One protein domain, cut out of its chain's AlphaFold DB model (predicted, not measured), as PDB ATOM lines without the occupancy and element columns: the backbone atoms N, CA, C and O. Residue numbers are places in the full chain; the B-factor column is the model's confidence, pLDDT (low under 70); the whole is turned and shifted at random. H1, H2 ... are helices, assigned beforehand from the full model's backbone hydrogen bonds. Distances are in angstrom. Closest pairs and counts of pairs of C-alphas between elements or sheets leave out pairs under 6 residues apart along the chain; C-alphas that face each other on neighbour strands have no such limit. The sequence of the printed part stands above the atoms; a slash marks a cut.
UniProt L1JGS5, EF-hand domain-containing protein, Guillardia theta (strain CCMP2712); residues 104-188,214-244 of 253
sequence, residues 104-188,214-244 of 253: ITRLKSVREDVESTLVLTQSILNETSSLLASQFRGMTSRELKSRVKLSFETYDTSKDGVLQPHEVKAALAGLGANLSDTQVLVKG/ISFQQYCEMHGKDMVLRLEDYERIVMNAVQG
ATOM      1  N   ILE A 104      82.551 -42.878 125.239       88.62
ATOM      2  CA  ILE A 104      81.147 -43.297 125.151       88.62
ATOM      3  C   ILE A 104      80.235 -42.254 125.807       88.62
ATOM      4  O   ILE A 104      79.230 -41.868 125.214       88.62
ATOM      5  N   THR A 105      80.601 -41.734 126.984       86.06
ATOM      6  CA  THR A 105      79.805 -40.700 127.667       86.06
ATOM      7  C   THR A 105      79.715 -39.409 126.850       86.06
ATOM      8  O   THR A 105      78.640 -38.824 126.747       86.06
ATOM      9  N   ARG A 106      80.808 -38.986 126.197       87.56
ATOM     10  CA  ARG A 106      80.788 -37.805 125.315       87.56
ATOM     11  C   ARG A 106      79.896 -38.003 124.093       87.56
ATOM     12  O   ARG A 106      79.174 -37.086 123.730       87.56
ATOM     13  N   LEU A 107      79.927 -39.183 123.474       91.06
ATOM     14  CA  LEU A 107      79.075 -39.476 122.318       91.06
ATOM     15  C   LEU A 107      77.587 -39.497 122.688       91.06
ATOM     16  O   LEU A 107      76.771 -39.011 121.911       91.06
ATOM     17  N   LYS A 108      77.241 -40.005 123.878       94.06
ATOM     18  CA  LYS A 108      75.861 -39.965 124.386       94.06
ATOM     19  C   LYS A 108      75.373 -38.531 124.594       94.06
ATOM     20  O   LYS A 108      74.325 -38.182 124.071       94.06
ATOM     21  N   SER A 109      76.176 -37.690 125.246       91.31
ATOM     22  CA  SER A 109      75.839 -36.274 125.445       91.31
ATOM     23  C   SER A 109      75.677 -35.520 124.118       91.31
ATOM     24  O   SER A 109      74.692 -34.817 123.939       91.31
ATOM     25  N   VAL A 110      76.575 -35.725 123.144       93.00
ATOM     26  CA  VAL A 110      76.437 -35.097 121.816       93.00
ATOM     27  C   VAL A 110      75.155 -35.550 121.114       93.00
ATOM     28  O   VAL A 110      74.516 -34.753 120.435       93.00
ATOM     29  N   ARG A 111      74.763 -36.818 121.270       93.56
ATOM     30  CA  ARG A 111      73.516 -37.326 120.693       93.56
ATOM     31  C   ARG A 111      72.290 -36.645 121.309       93.56
ATOM     32  O   ARG A 111      71.420 -36.216 120.559       93.56
ATOM     33  N   GLU A 112      72.240 -36.512 122.631       94.25
ATOM     34  CA  GLU A 112      71.140 -35.840 123.342       94.25
ATOM     35  C   GLU A 112      71.030 -34.351 122.948       94.25
ATOM     36  O   GLU A 112      69.932 -33.839 122.702       94.25
ATOM     37  N   ASP A 113      72.163 -33.664 122.780       88.69
ATOM     38  CA  ASP A 113      72.200 -32.274 122.303       88.69
ATOM     39  C   ASP A 113      71.690 -32.135 120.857       88.69
ATOM     40  O   ASP A 113      71.033 -31.149 120.505       88.69
ATOM     41  N   VAL A 114      71.981 -33.115 119.996       90.69
ATOM     42  CA  VAL A 114      71.487 -33.136 118.611       90.69
ATOM     43  C   VAL A 114      69.985 -33.419 118.574       90.69
ATOM     44  O   VAL A 114      69.263 -32.712 117.875       90.69
ATOM     45  N   GLU A 115      69.501 -34.392 119.349       91.19
ATOM     46  CA  GLU A 115      68.074 -34.737 119.417       91.19
ATOM     47  C   GLU A 115      67.238 -33.565 119.960       91.19
ATOM     48  O   GLU A 115      66.223 -33.204 119.362       91.19
ATOM     49  N   SER A 116      67.694 -32.892 121.022       89.88
ATOM     50  CA  SER A 116      67.013 -31.703 121.560       89.88
ATOM     51  C   SER A 116      67.002 -30.529 120.577       89.88
ATOM     52  O   SER A 116      65.980 -29.852 120.432       89.88
ATOM     53  N   THR A 117      68.105 -30.310 119.850       84.25
ATOM     54  CA  THR A 117      68.162 -29.277 118.807       84.25
ATOM     55  C   THR A 117      67.167 -29.587 117.683       84.25
ATOM     56  O   THR A 117      66.471 -28.682 117.230       84.25
ATOM     57  N   LEU A 118      67.046 -30.854 117.272       86.06
ATOM     58  CA  LEU A 118      66.120 -31.275 116.219       86.06
ATOM     59  C   LEU A 118      64.661 -31.021 116.625       86.06
ATOM     60  O   LEU A 118      63.915 -30.387 115.875       86.06
ATOM     61  N   VAL A 119      64.277 -31.412 117.843       87.56
ATOM     62  CA  VAL A 119      62.929 -31.158 118.382       87.56
ATOM     63  C   VAL A 119      62.611 -29.660 118.413       87.56
ATOM     64  O   VAL A 119      61.538 -29.247 117.967       87.56
ATOM     65  N   LEU A 120      63.554 -28.828 118.868       86.00
ATOM     66  CA  LEU A 120      63.384 -27.373 118.893       86.00
ATOM     67  C   LEU A 120      63.209 -26.799 117.479       86.00
ATOM     68  O   LEU A 120      62.290 -26.013 117.247       86.00
ATOM     69  N   THR A 121      64.038 -27.219 116.518       78.19
ATOM     70  CA  THR A 121      63.910 -26.757 115.127       78.19
ATOM     71  C   THR A 121      62.566 -27.139 114.517       78.19
ATOM     72  O   THR A 121      61.944 -26.318 113.848       78.19
ATOM     73  N   GLN A 122      62.064 -28.341 114.804       81.94
ATOM     74  CA  GLN A 122      60.782 -28.796 114.283       81.94
ATOM     75  C   GLN A 122      59.605 -28.022 114.890       81.94
ATOM     76  O   GLN A 122      58.667 -27.675 114.175       81.94
ATOM     77  N   SER A 123      59.680 -27.672 116.179       81.94
ATOM     78  CA  SER A 123      58.685 -26.803 116.819       81.94
ATOM     79  C   SER A 123      58.638 -25.413 116.179       81.94
ATOM     80  O   SER A 123      57.555 -24.921 115.873       81.94
ATOM     81  N   ILE A 124      59.801 -24.800 115.930       81.25
ATOM     82  CA  ILE A 124      59.892 -23.471 115.301       81.25
ATOM     83  C   ILE A 124      59.327 -23.510 113.875       81.25
ATOM     84  O   ILE A 124      58.589 -22.610 113.473       81.25
ATOM     85  N   LEU A 125      59.624 -24.559 113.106       80.06
ATOM     86  CA  LEU A 125      59.078 -24.727 111.754       80.06
ATOM     87  C   LEU A 125      57.546 -24.879 111.763       80.06
ATOM     88  O   LEU A 125      56.847 -24.272 110.949       80.06
ATOM     89  N   ASN A 126      56.997 -25.629 112.718       79.00
ATOM     90  CA  ASN A 126      55.548 -25.785 112.858       79.00
ATOM     91  C   ASN A 126      54.854 -24.476 113.274       79.00
ATOM     92  O   ASN A 126      53.806 -24.126 112.733       79.00
ATOM     93  N   GLU A 127      55.443 -23.714 114.195       84.12
ATOM     94  CA  GLU A 127      54.888 -22.426 114.621       84.12
ATOM     95  C   GLU A 127      54.932 -21.385 113.491       84.12
ATOM     96  O   GLU A 127      53.933 -20.724 113.196       84.12
ATOM     97  N   THR A 128      56.063 -21.292 112.789       80.50
ATOM     98  CA  THR A 128      56.231 -20.358 111.666       80.50
ATOM     99  C   THR A 128      55.320 -20.698 110.485       80.50
ATOM    100  O   THR A 128      54.704 -19.795 109.918       80.50
ATOM    101  N   SER A 129      55.152 -21.981 110.143       79.88
ATOM    102  CA  SER A 129      54.207 -22.404 109.095       79.88
ATOM    103  C   SER A 129      52.756 -22.046 109.427       79.88
ATOM    104  O   SER A 129      52.042 -21.546 108.557       79.88
ATOM    105  N   SER A 130      52.334 -22.205 110.685       81.69
ATOM    106  CA  SER A 130      50.997 -21.802 111.143       81.69
ATOM    107  C   SER A 130      50.770 -20.291 111.006       81.69
ATOM    108  O   SER A 130      49.743 -19.851 110.478       81.69
ATOM    109  N   LEU A 131      51.756 -19.477 111.402       84.19
ATOM    110  CA  LEU A 131      51.688 -18.020 111.270       84.19
ATOM    111  C   LEU A 131      51.591 -17.587 109.801       84.19
ATOM    112  O   LEU A 131      50.733 -16.767 109.463       84.19
ATOM    113  N   LEU A 132      52.391 -18.183 108.911       79.81
ATOM    114  CA  LEU A 132      52.322 -17.909 107.473       79.81
ATOM    115  C   LEU A 132      50.965 -18.327 106.889       79.81
ATOM    116  O   LEU A 132      50.320 -17.534 106.203       79.81
ATOM    117  N   ALA A 133      50.478 -19.526 107.211       82.00
ATOM    118  CA  ALA A 133      49.167 -19.990 106.765       82.00
ATOM    119  C   ALA A 133      48.039 -19.046 107.220       82.00
ATOM    120  O   ALA A 133      47.115 -18.770 106.453       82.00
ATOM    121  N   SER A 134      48.136 -18.494 108.436       84.31
ATOM    122  CA  SER A 134      47.168 -17.520 108.946       84.31
ATOM    123  C   SER A 134      47.202 -16.190 108.180       84.31
ATOM    124  O   SER A 134      46.141 -15.672 107.828       84.31
ATOM    125  N   GLN A 135      48.392 -15.673 107.842       86.31
ATOM    126  CA  GLN A 135      48.546 -14.428 107.076       86.31
ATOM    127  C   GLN A 135      48.026 -14.540 105.642       86.31
ATOM    128  O   GLN A 135      47.511 -13.566 105.091       86.31
ATOM    129  N   PHE A 136      48.173 -15.713 105.027       86.69
ATOM    130  CA  PHE A 136      47.776 -15.945 103.638       86.69
ATOM    131  C   PHE A 136      46.383 -16.569 103.498       86.69
ATOM    132  O   PHE A 136      45.952 -16.885 102.385       86.69
ATOM    133  N   ARG A 137      45.645 -16.726 104.602       89.25
ATOM    134  CA  ARG A 137      44.314 -17.330 104.581       89.25
ATOM    135  C   ARG A 137      43.358 -16.497 103.723       89.25
ATOM    136  O   ARG A 137      43.133 -15.319 103.984       89.25
ATOM    137  N   GLY A 138      42.771 -17.135 102.711       90.44
ATOM    138  CA  GLY A 138      41.797 -16.511 101.810       90.44
ATOM    139  C   GLY A 138      42.386 -15.853 100.561       90.44
ATOM    140  O   GLY A 138      41.612 -15.392  99.727       90.44
ATOM    141  N   MET A 139      43.711 -15.841 100.380       92.31
ATOM    142  CA  MET A 139      44.303 -15.434  99.101       92.31
ATOM    143  C   MET A 139      44.178 -16.540  98.060       92.31
ATOM    144  O   MET A 139      44.363 -17.725  98.345       92.31
ATOM    145  N   THR A 140      43.912 -16.147  96.819       94.06
ATOM    146  CA  THR A 140      43.984 -17.079  95.694       94.06
ATOM    147  C   THR A 140      45.438 -17.469  95.417       94.06
ATOM    148  O   THR A 140      46.368 -16.698  95.655       94.06
ATOM    149  N   SER A 141      45.655 -18.655  94.840       87.62
ATOM    150  CA  SER A 141      46.995 -19.130  94.445       87.62
ATOM    151  C   SER A 141      47.754 -18.114  93.573       87.62
ATOM    152  O   SER A 141      48.960 -17.926  93.721       87.62
ATOM    153  N   ARG A 142      47.042 -17.383  92.702       91.50
ATOM    154  CA  ARG A 142      47.627 -16.348  91.837       91.50
ATOM    155  C   ARG A 142      48.095 -15.119  92.622       91.50
ATOM    156  O   ARG A 142      49.174 -14.596  92.341       91.50
ATOM    157  N   GLU A 143      47.305 -14.655  93.585       92.56
ATOM    158  CA  GLU A 143      47.668 -13.524  94.449       92.56
ATOM    159  C   GLU A 143      48.829 -13.882  95.369       92.56
ATOM    160  O   GLU A 143      49.754 -13.085  95.521       92.56
ATOM    161  N   LEU A 144      48.819 -15.102  95.914       89.00
ATOM    162  CA  LEU A 144      49.901 -15.613  96.744       89.00
ATOM    163  C   LEU A 144      51.218 -15.642  95.963       89.00
ATOM    164  O   LEU A 144      52.189 -15.035  96.404       89.00
ATOM    165  N   LYS A 145      51.234 -16.236  94.763       88.19
ATOM    166  CA  LYS A 145      52.415 -16.212  93.881       88.19
ATOM    167  C   LYS A 145      52.885 -14.795  93.572       88.19
ATOM    168  O   LYS A 145      54.075 -14.516  93.624       88.19
ATOM    169  N   SER A 146      51.953 -13.882  93.298       93.44
ATOM    170  CA  SER A 146      52.293 -12.487  92.999       93.44
ATOM    171  C   SER A 146      52.937 -11.784  94.199       93.44
ATOM    172  O   SER A 146      53.912 -11.059  94.024       93.44
ATOM    173  N   ARG A 147      52.447 -12.029  95.422       90.12
ATOM    174  CA  ARG A 147      53.054 -11.499  96.654       90.12
ATOM    175  C   ARG A 147      54.413 -12.113  96.951       90.12
ATOM    176  O   ARG A 147      55.328 -11.380  97.306       90.12
ATOM    177  N   VAL A 148      54.546 -13.428  96.793       87.50
ATOM    178  CA  VAL A 148      55.817 -14.139  96.977       87.50
ATOM    179  C   VAL A 148      56.861 -13.583  96.015       87.50
ATOM    180  O   VAL A 148      57.934 -13.179  96.455       87.50
ATOM    181  N   LYS A 149      56.507 -13.442  94.735       92.25
ATOM    182  CA  LYS A 149      57.375 -12.844  93.723       92.25
ATOM    183  C   LYS A 149      57.776 -11.410  94.074       92.25
ATOM    184  O   LYS A 149      58.954 -11.088  94.031       92.25
ATOM    185  N   LEU A 150      56.820 -10.574  94.486       94.06
ATOM    186  CA  LEU A 150      57.099  -9.190  94.878       94.06
ATOM    187  C   LEU A 150      58.027  -9.123  96.098       94.06
ATOM    188  O   LEU A 150      58.950  -8.315  96.121       94.06
ATOM    189  N   SER A 151      57.827  -9.993  97.093       90.06
ATOM    190  CA  SER A 151      58.726 -10.078  98.248       90.06
ATOM    191  C   SER A 151      60.132 -10.517  97.841       90.06
ATOM    192  O   SER A 151      61.100  -9.911  98.280       90.06
ATOM    193  N   PHE A 152      60.249 -11.495  96.940       91.06
ATOM    194  CA  PHE A 152      61.534 -11.947  96.418       91.06
ATOM    195  C   PHE A 152      62.259 -10.813  95.686       91.06
ATOM    196  O   PHE A 152      63.389 -10.504  96.031       91.06
ATOM    197  N   GLU A 153      61.585 -10.120  94.764       94.94
ATOM    198  CA  GLU A 153      62.136  -8.964  94.035       94.94
ATOM    199  C   GLU A 153      62.513  -7.791  94.959       94.94
ATOM    200  O   GLU A 153      63.370  -6.982  94.614       94.94
ATOM    201  N   THR A 154      61.876  -7.682  96.130       96.19
ATOM    202  CA  THR A 154      62.201  -6.653  97.130       96.19
ATOM    203  C   THR A 154      63.503  -6.969  97.868       96.19
ATOM    204  O   THR A 154      64.240  -6.046  98.216       96.19
ATOM    205  N   TYR A 155      63.781  -8.250  98.123       94.31
ATOM    206  CA  TYR A 155      64.952  -8.684  98.889       94.31
ATOM    207  C   TYR A 155      66.146  -9.098  98.018       94.31
ATOM    208  O   TYR A 155      67.270  -8.975  98.494       94.31
ATOM    209  N   ASP A 156      65.930  -9.527  96.769       95.12
ATOM    210  CA  ASP A 156      66.977  -9.777  95.765       95.12
ATOM    211  C   ASP A 156      67.514  -8.438  95.235       95.12
ATOM    212  O   ASP A 156      67.140  -7.926  94.173       95.12
ATOM    213  N   THR A 157      68.381  -7.830  96.038       96.50
ATOM    214  CA  THR A 157      69.039  -6.564  95.727       96.50
ATOM    215  C   THR A 157      70.037  -6.715  94.585       96.50
ATOM    216  O   THR A 157      70.213  -5.770  93.806       96.50
ATOM    217  N   SER A 158      70.651  -7.896  94.441       94.00
ATOM    218  CA  SER A 158      71.547  -8.226  93.328       94.00
ATOM    219  C   SER A 158      70.838  -8.377  91.985       94.00
ATOM    220  O   SER A 158      71.468  -8.140  90.949       94.00
ATOM    221  N   LYS A 159      69.546  -8.726  91.981       95.19
ATOM    222  CA  LYS A 159      68.761  -9.095  90.789       95.19
ATOM    223  C   LYS A 159      69.386 -10.249  90.004       95.19
ATOM    224  O   LYS A 159      69.271 -10.300  88.777       95.19
ATOM    225  N   ASP A 160      70.084 -11.145  90.693       93.06
ATOM    226  CA  ASP A 160      70.679 -12.344  90.098       93.06
ATOM    227  C   ASP A 160      69.684 -13.520  90.065       93.06
ATOM    228  O   ASP A 160      69.980 -14.566  89.480       93.06
ATOM    229  N   GLY A 161      68.474 -13.326  90.613       90.50
ATOM    230  CA  GLY A 161      67.430 -14.341  90.696       90.50
ATOM    231  C   GLY A 161      67.659 -15.335  91.834       90.50
ATOM    232  O   GLY A 161      67.025 -16.396  91.850       90.50
ATOM    233  N   VAL A 162      68.570 -15.023  92.759       90.62
ATOM    234  CA  VAL A 162      69.004 -15.888  93.849       90.62
ATOM    235  C   VAL A 162      69.111 -15.077  95.133       90.62
ATOM    236  O   VAL A 162      69.893 -14.147  95.220       90.62
ATOM    237  N   LEU A 163      68.407 -15.494  96.189       84.38
ATOM    238  CA  LEU A 163      68.597 -14.842  97.485       84.38
ATOM    239  C   LEU A 163      69.903 -15.302  98.123       84.38
ATOM    240  O   LEU A 163      70.043 -16.455  98.548       84.38
ATOM    241  N   GLN A 164      70.851 -14.376  98.223       87.88
ATOM    242  CA  GLN A 164      72.095 -14.598  98.934       87.88
ATOM    243  C   GLN A 164      71.853 -14.611 100.448       87.88
ATOM    244  O   GLN A 164      70.897 -14.018 100.951       87.88
ATOM    245  N   PRO A 165      72.746 -15.219 101.243       85.06
ATOM    246  CA  PRO A 165      72.536 -15.339 102.679       85.06
ATOM    247  C   PRO A 165      72.234 -14.050 103.453       85.06
ATOM    248  O   PRO A 165      71.454 -14.049 104.407       85.06
ATOM    249  N   HIS A 166      72.864 -12.947 103.057       87.94
ATOM    250  CA  HIS A 166      72.650 -11.652 103.690       87.94
ATOM    251  C   HIS A 166      71.275 -11.061 103.328       87.94
ATOM    252  O   HIS A 166      70.650 -10.415 104.169       87.94
ATOM    253  N   GLU A 167      70.772 -11.345 102.126       90.81
ATOM    254  CA  GLU A 167      69.435 -10.964 101.661       90.81
ATOM    255  C   GLU A 167      68.353 -11.797 102.348       90.81
ATOM    256  O   GLU A 167      67.352 -11.249 102.797       90.81
ATOM    257  N   VAL A 168      68.589 -13.100 102.548       84.25
ATOM    258  CA  VAL A 168      67.703 -13.968 103.344       84.25
ATOM    259  C   VAL A 168      67.573 -13.446 104.774       84.25
ATOM    260  O   VAL A 168      66.471 -13.381 105.318       84.25
ATOM    261  N   LYS A 169      68.682 -13.016 105.388       85.94
ATOM    262  CA  LYS A 169      68.655 -12.408 106.725       85.94
ATOM    263  C   LYS A 169      67.817 -11.122 106.743       85.94
ATOM    264  O   LYS A 169      67.030 -10.934 107.669       85.94
ATOM    265  N   ALA A 170      67.955 -10.261 105.732       89.81
ATOM    266  CA  ALA A 170      67.144  -9.050 105.604       89.81
ATOM    267  C   ALA A 170      65.654  -9.373 105.391       89.81
ATOM    268  O   ALA A 170      64.797  -8.736 106.004       89.81
ATOM    269  N   ALA A 171      65.349 -10.402 104.595       86.31
ATOM    270  CA  ALA A 171      63.990 -10.875 104.354       86.31
ATOM    271  C   ALA A 171      63.305 -11.358 105.636       86.31
ATOM    272  O   ALA A 171      62.173 -10.972 105.930       86.31
ATOM    273  N   LEU A 172      64.017 -12.156 106.435       81.06
ATOM    274  CA  LEU A 172      63.520 -12.663 107.714       81.06
ATOM    275  C   LEU A 172      63.329 -11.534 108.735       81.06
ATOM    276  O   LEU A 172      62.299 -11.492 109.407       81.06
ATOM    277  N   ALA A 173      64.249 -10.566 108.779       84.00
ATOM    278  CA  ALA A 173      64.096  -9.375 109.613       84.00
ATOM    279  C   ALA A 173      62.860  -8.546 109.214       84.00
ATOM    280  O   ALA A 173      62.101  -8.113 110.081       84.00
ATOM    281  N   GLY A 174      62.602  -8.380 107.911       81.50
ATOM    282  CA  GLY A 174      61.413  -7.686 107.401       81.50
ATOM    283  C   GLY A 174      60.090  -8.387 107.734       81.50
ATOM    284  O   GLY A 174      59.061  -7.728 107.868       81.50
ATOM    285  N   LEU A 175      60.114  -9.707 107.942       74.25
ATOM    286  CA  LEU A 175      58.970 -10.498 108.414       74.25
ATOM    287  C   LEU A 175      58.761 -10.421 109.939       74.25
ATOM    288  O   LEU A 175      57.841 -11.047 110.463       74.25
ATOM    289  N   GLY A 176      59.594  -9.664 110.661       73.19
ATOM    290  CA  GLY A 176      59.553  -9.558 112.120       73.19
ATOM    291  C   GLY A 176      60.271 -10.698 112.847       73.19
ATOM    292  O   GLY A 176      60.281 -10.729 114.078       73.19
ATOM    293  N   ALA A 177      60.911 -11.614 112.113       72.50
ATOM    294  CA  ALA A 177      61.787 -12.623 112.684       72.50
ATOM    295  C   ALA A 177      63.187 -12.021 112.866       72.50
ATOM    296  O   ALA A 177      64.048 -12.095 111.988       72.50
ATOM    297  N   ASN A 178      63.421 -11.423 114.035       73.12
ATOM    298  CA  ASN A 178      64.752 -10.977 114.439       73.12
ATOM    299  C   ASN A 178      65.607 -12.192 114.803       73.12
ATOM    300  O   ASN A 178      65.819 -12.499 115.976       73.12
ATOM    301  N   LEU A 179      66.086 -12.909 113.788       70.44
ATOM    302  CA  LEU A 179      67.087 -13.938 113.998       70.44
ATOM    303  C   LEU A 179      68.375 -13.240 114.411       70.44
ATOM    304  O   LEU A 179      68.974 -12.487 113.640       70.44
ATOM    305  N   SER A 180      68.795 -13.499 115.647       65.94
ATOM    306  CA  SER A 180      70.153 -13.170 116.066       65.94
ATOM    307  C   SER A 180      71.140 -13.769 115.057       65.94
ATOM    308  O   SER A 180      70.883 -14.832 114.486       65.94
ATOM    309  N   ASP A 181      72.290 -13.129 114.846       61.53
ATOM    310  CA  ASP A 181      73.361 -13.638 113.966       61.53
ATOM    311  C   ASP A 181      73.747 -15.091 114.305       61.53
ATOM    312  O   ASP A 181      74.253 -15.842 113.473       61.53
ATOM    313  N   THR A 182      73.442 -15.482 115.540       53.28
ATOM    314  CA  THR A 182      73.588 -16.792 116.156       53.28
ATOM    315  C   THR A 182      72.465 -17.806 115.870       53.28
ATOM    316  O   THR A 182      72.685 -18.995 116.062       53.28
ATOM    317  N   GLN A 183      71.276 -17.402 115.417       50.75
ATOM    318  CA  GLN A 183      70.128 -18.289 115.138       50.75
ATOM    319  C   GLN A 183      69.921 -18.603 113.652       50.75
ATOM    320  O   GLN A 183      69.354 -19.643 113.337       50.75
ATOM    321  N   VAL A 184      70.443 -17.779 112.736       52.31
ATOM    322  CA  VAL A 184      70.573 -18.153 111.305       52.31
ATOM    323  C   VAL A 184      71.619 -19.277 111.122       52.31
ATOM    324  O   VAL A 184      71.810 -19.822 110.037       52.31
ATOM    325  N   LEU A 185      72.302 -19.655 112.207       46.47
ATOM    326  CA  LEU A 185      73.230 -20.771 112.274       46.47
ATOM    327  C   LEU A 185      72.487 -22.106 112.240       46.47
ATOM    328  O   LEU A 185      72.017 -22.613 113.259       46.47
ATOM    329  N   VAL A 186      72.498 -22.754 111.086       45.06
ATOM    330  CA  VAL A 186      72.411 -24.213 111.071       45.06
ATOM    331  C   VAL A 186      73.669 -24.728 111.787       45.06
ATOM    332  O   VAL A 186      74.792 -24.418 111.388       45.06
ATOM    333  N   LYS A 187      73.508 -25.449 112.907       43.34
ATOM    334  CA  LYS A 187      74.631 -26.061 113.640       43.34
ATOM    335  C   LYS A 187      75.310 -27.101 112.740       43.34
ATOM    336  O   LYS A 187      74.939 -28.270 112.726       43.34
ATOM    337  N   GLY A 188      76.331 -26.683 112.001       41.28
ATOM    338  CA  GLY A 188      77.258 -27.602 111.355       41.28
ATOM    339  C   GLY A 188      78.104 -28.300 112.420       41.28
ATOM    340  O   GLY A 188      78.838 -27.653 113.163       41.28
ATOM    341  N   ILE A 214      80.114 -21.744 115.784       36.62
ATOM    342  CA  ILE A 214      80.735 -21.433 114.497       36.62
ATOM    343  C   ILE A 214      79.946 -20.291 113.865       36.62
ATOM    344  O   ILE A 214      78.724 -20.359 113.779       36.62
ATOM    345  N   SER A 215      80.641 -19.236 113.449       41.94
ATOM    346  CA  SER A 215      80.012 -18.098 112.777       41.94
ATOM    347  C   SER A 215      79.337 -18.534 111.472       41.94
ATOM    348  O   SER A 215      79.754 -19.504 110.837       41.94
ATOM    349  N   PHE A 216      78.318 -17.787 111.044       37.84
ATOM    350  CA  PHE A 216      77.601 -18.018 109.788       37.84
ATOM    351  C   PHE A 216      78.559 -18.074 108.585       37.84
ATOM    352  O   PHE A 216      78.471 -18.957 107.735       37.84
ATOM    353  N   GLN A 217      79.571 -17.204 108.605       41.09
ATOM    354  CA  GLN A 217      80.693 -17.203 107.672       41.09
ATOM    355  C   GLN A 217      81.382 -18.576 107.591       41.09
ATOM    356  O   GLN A 217      81.629 -19.095 106.507       41.09
ATOM    357  N   GLN A 218      81.637 -19.194 108.746       42.66
ATOM    358  CA  GLN A 218      82.326 -20.475 108.865       42.66
ATOM    359  C   GLN A 218      81.429 -21.666 108.488       42.66
ATOM    360  O   GLN A 218      81.934 -22.686 108.028       42.66
ATOM    361  N   TYR A 219      80.105 -21.541 108.621       45.09
ATOM    362  CA  TYR A 219      79.141 -22.523 108.112       45.09
ATOM    363  C   TYR A 219      79.032 -22.483 106.578       45.09
ATOM    364  O   TYR A 219      79.128 -23.530 105.937       45.09
ATOM    365  N   CYS A 220      78.938 -21.291 105.976       42.31
ATOM    366  CA  CYS A 220      78.989 -21.112 104.517       42.31
ATOM    367  C   CYS A 220      80.320 -21.585 103.910       42.31
ATOM    368  O   CYS A 220      80.358 -22.074 102.783       42.31
ATOM    369  N   GLU A 221      81.422 -21.486 104.657       49.03
ATOM    370  CA  GLU A 221      82.708 -22.070 104.264       49.03
ATOM    371  C   GLU A 221      82.719 -23.609 104.328       49.03
ATOM    372  O   GLU A 221      83.421 -24.237 103.534       49.03
ATOM    373  N   MET A 222      81.949 -24.231 105.234       42.75
ATOM    374  CA  MET A 222      81.883 -25.693 105.389       42.75
ATOM    375  C   MET A 222      80.906 -26.375 104.427       42.75
ATOM    376  O   MET A 222      81.212 -27.459 103.936       42.75
ATOM    377  N   HIS A 223      79.751 -25.764 104.160       47.59
ATOM    378  CA  HIS A 223      78.705 -26.337 103.302       47.59
ATOM    379  C   HIS A 223      78.796 -25.890 101.839       47.59
ATOM    380  O   HIS A 223      77.966 -26.267 101.019       47.59
ATOM    381  N   GLY A 224      79.846 -25.139 101.498       41.69
ATOM    382  CA  GLY A 224      79.976 -24.518 100.190       41.69
ATOM    383  C   GLY A 224      79.088 -23.281 100.090       41.69
ATOM    384  O   GLY A 224      78.078 -23.137 100.773       41.69
ATOM    385  N   LYS A 225      79.490 -22.362  99.217       52.28
ATOM    386  CA  LYS A 225      78.880 -21.042  99.002       52.28
ATOM    387  C   LYS A 225      77.460 -21.094  98.411       52.28
ATOM    388  O   LYS A 225      76.938 -20.060  98.017       52.28
ATOM    389  N   ASP A 226      76.836 -22.267  98.383       51.66
ATOM    390  CA  ASP A 226      75.735 -22.583  97.481       51.66
ATOM    391  C   ASP A 226      74.419 -22.869  98.227       51.66
ATOM    392  O   ASP A 226      73.588 -23.636  97.750       51.66
ATOM    393  N   MET A 227      74.171 -22.230  99.381       57.66
ATOM    394  CA  MET A 227      72.778 -22.029  99.812       57.66
ATOM    395  C   MET A 227      72.172 -20.920  98.952       57.66
ATOM    396  O   MET A 227      72.086 -19.761  99.344       57.66
ATOM    397  N   VAL A 228      71.824 -21.312  97.734       67.56
ATOM    398  CA  VAL A 228      71.198 -20.491  96.707       67.56
ATOM    399  C   VAL A 228      69.723 -20.867  96.697       67.56
ATOM    400  O   VAL A 228      69.357 -21.928  96.198       67.56
ATOM    401  N   LEU A 229      68.875 -20.018  97.279       74.06
ATOM    402  CA  LEU A 229      67.428 -20.174  97.151       74.06
ATOM    403  C   LEU A 229      66.982 -19.526  95.844       74.06
ATOM    404  O   LEU A 229      67.029 -18.302  95.699       74.06
ATOM    405  N   ARG A 230      66.549 -20.353  94.893       81.69
ATOM    406  CA  ARG A 230      65.912 -19.881  93.662       81.69
ATOM    407  C   ARG A 230      64.465 -19.495  93.937       81.69
ATOM    408  O   ARG A 230      63.829 -20.032  94.848       81.69
ATOM    409  N   LEU A 231      63.918 -18.618  93.097       81.88
ATOM    410  CA  LEU A 231      62.508 -18.223  93.166       81.88
ATOM    411  C   LEU A 231      61.562 -19.437  93.140       81.88
ATOM    412  O   LEU A 231      60.578 -19.462  93.871       81.88
ATOM    413  N   GLU A 232      61.875 -20.461  92.344       81.38
ATOM    414  CA  GLU A 232      61.063 -21.681  92.216       81.38
ATOM    415  C   GLU A 232      60.972 -22.467  93.530       81.38
ATOM    416  O   GLU A 232      59.902 -22.961  93.897       81.38
ATOM    417  N   ASP A 233      62.086 -22.564  94.255       80.19
ATOM    418  CA  ASP A 233      62.155 -23.256  95.539       80.19
ATOM    419  C   ASP A 233      61.453 -22.434  96.620       80.19
ATOM    420  O   ASP A 233      60.673 -22.971  97.405       80.19
ATOM    421  N   TYR A 234      61.643 -21.112  96.599       76.19
ATOM    422  CA  TYR A 234      60.957 -20.189  97.498       76.19
ATOM    423  C   TYR A 234      59.430 -20.228  97.310       76.19
ATOM    424  O   TYR A 234      58.690 -20.370  98.286       76.19
ATOM    425  N   GLU A 235      58.943 -20.200  96.063       81.62
ATOM    426  CA  GLU A 235      57.520 -20.378  95.747       81.62
ATOM    427  C   GLU A 235      56.993 -21.718  96.266       81.62
ATOM    428  O   GLU A 235      55.924 -21.763  96.879       81.62
ATOM    429  N   ARG A 236      57.737 -22.809  96.055       81.88
ATOM    430  CA  ARG A 236      57.333 -24.149  96.497       81.88
ATOM    431  C   ARG A 236      57.224 -24.235  98.018       81.88
ATOM    432  O   ARG A 236      56.228 -24.757  98.517       81.88
ATOM    433  N   ILE A 237      58.200 -23.685  98.741       77.94
ATOM    434  CA  ILE A 237      58.226 -23.657 100.209       77.94
ATOM    435  C   ILE A 237      57.011 -22.901 100.748       77.94
ATOM    436  O   ILE A 237      56.270 -23.440 101.573       77.94
ATOM    437  N   VAL A 238      56.757 -21.687 100.248       76.94
ATOM    438  CA  VAL A 238      55.632 -20.870 100.724       76.94
ATOM    439  C   VAL A 238      54.293 -21.526 100.383       76.94
ATOM    440  O   VAL A 238      53.400 -21.586 101.228       76.94
ATOM    441  N   MET A 239      54.144 -22.074  99.175       81.19
ATOM    442  CA  MET A 239      52.909 -22.747  98.759       81.19
ATOM    443  C   MET A 239      52.630 -24.008  99.586       81.19
ATOM    444  O   MET A 239      51.483 -24.234  99.971       81.19
ATOM    445  N   ASN A 240      53.656 -24.806  99.893       80.62
ATOM    446  CA  ASN A 240      53.511 -25.984 100.750       80.62
ATOM    447  C   ASN A 240      53.130 -25.590 102.182       80.62
ATOM    448  O   ASN A 240      52.209 -26.190 102.739       80.62
ATOM    449  N   ALA A 241      53.751 -24.542 102.733       73.94
ATOM    450  CA  ALA A 241      53.421 -24.027 104.060       73.94
ATOM    451  C   ALA A 241      51.959 -23.555 104.149       73.94
ATOM    452  O   ALA A 241      51.249 -23.918 105.083       73.94
ATOM    453  N   VAL A 242      51.470 -22.820 103.143       74.50
ATOM    454  CA  VAL A 242      50.066 -22.368 103.097       74.50
ATOM    455  C   VAL A 242      49.088 -23.538 102.937       74.50
ATOM    456  O   VAL A 242      47.983 -23.494 103.473       74.50
ATOM    457  N   GLN A 243      49.485 -24.602 102.238       80.62
ATOM    458  CA  GLN A 243      48.685 -25.824 102.100       80.62
ATOM    459  C   GLN A 243      48.741 -26.733 103.338       80.62
ATOM    460  O   GLN A 243      48.069 -27.763 103.348       80.62
ATOM    461  N   GLY A 244      49.534 -26.390 104.359       77.25
ATOM    462  CA  GLY A 244      49.752 -27.241 105.530       77.25
ATOM    463  C   GLY A 244      50.484 -28.546 105.204       77.25
ATOM    464  O   GLY A 244      50.371 -29.515 105.953       77.25
TER     465      GLY A 244
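AT A GLANCE: This is residues 104 to 188 and 214 to 244 of the 253 residues of the protein "EF-hand domain-containing protein" of Guillardia theta (strain CCMP2712) (UniProt L1JGS5). One long helix, H1, runs along the longest axis like a shaft, and a loose group of shorter helices is joined at its last end: H5 meets it there, H2 crosses H5, and H3 meets the last residue of H2. H4 lies away from these helices, touching none, and residues 104 to 113 of H1 stick out from the body. The printed part has 116 residues with five named helices, H1 to H5 in that order along the chain, and no named strand; the class is all helix. It is only just loose, close to compact, with a radius of gyration of the C-alphas of 16.5 A, and elongated, with spans of 54 by 31 by 22 A.

HOW THE PARTS SIT: H1, residues 104 to 135, touches H5, residues 231 to 242, about perpendicular at 82 degrees. H1 touches H5 with residues 129 to 133 alone, and H5 touches H1 with residues 241 to 242 alone; the closest C-alphas are those of Ala 133 and Val 242, 4.5 A apart. H5 also touches H2, residues 141 to 155, at a steep tilt of 52 degrees, opposite ways; their closest C-alphas are those of Val 148 and Glu 235, 6.6 A apart. H2 touches H3, residues 165 to 174, with residue 155 alone, at a steep tilt of 63 degrees, opposite ways; the closest C-alphas are those of Tyr 155 and Glu 167, 5.7 A apart. H4, residues 216 to 222, is apart from H1, H2, H3 and H5. H1 and H3 are apart, and so are H3 and H5. Residues 162 to 163 pair with residues 229 to 230, antiparallel. Every O i to N i+4 pair is within hydrogen-bond range in H1, H2, H3, H4 and H5.

IN THESE COORDINATES: H1 begins at C-alpha 104, at (81.147, -43.297, 125.151), and measures 47.1 A to C-alpha 135, at (48.546, -14.428, 107.076). H2, from Ser 141 to Tyr 155, is 21.2 A long, and H5, from Leu 231 to C-alpha 242 at (50.066, -22.368, 103.097), is 16.5 A. H3 runs from Pro 165 to Gly 174, and H4 from Phe 216 to Met 222.

THE WHOLE: The C-alphas farthest apart are those of Ile 104 and Arg 142, 54.4 A. Residues 189 to 213 are not printed, and C-alphas 188 and 214 are 7.7 A apart across this cut, in the link from H3 to H4. The link from H1 to H2 is tight; those from H2 to H3 and from H4 to H5 are short. Residues 175 to 188 hold no named element. The mean pLDDT of the printed part is 77.9, with residues 180 to 188 and 214 to 228 under 70; H4 has a mean of 43.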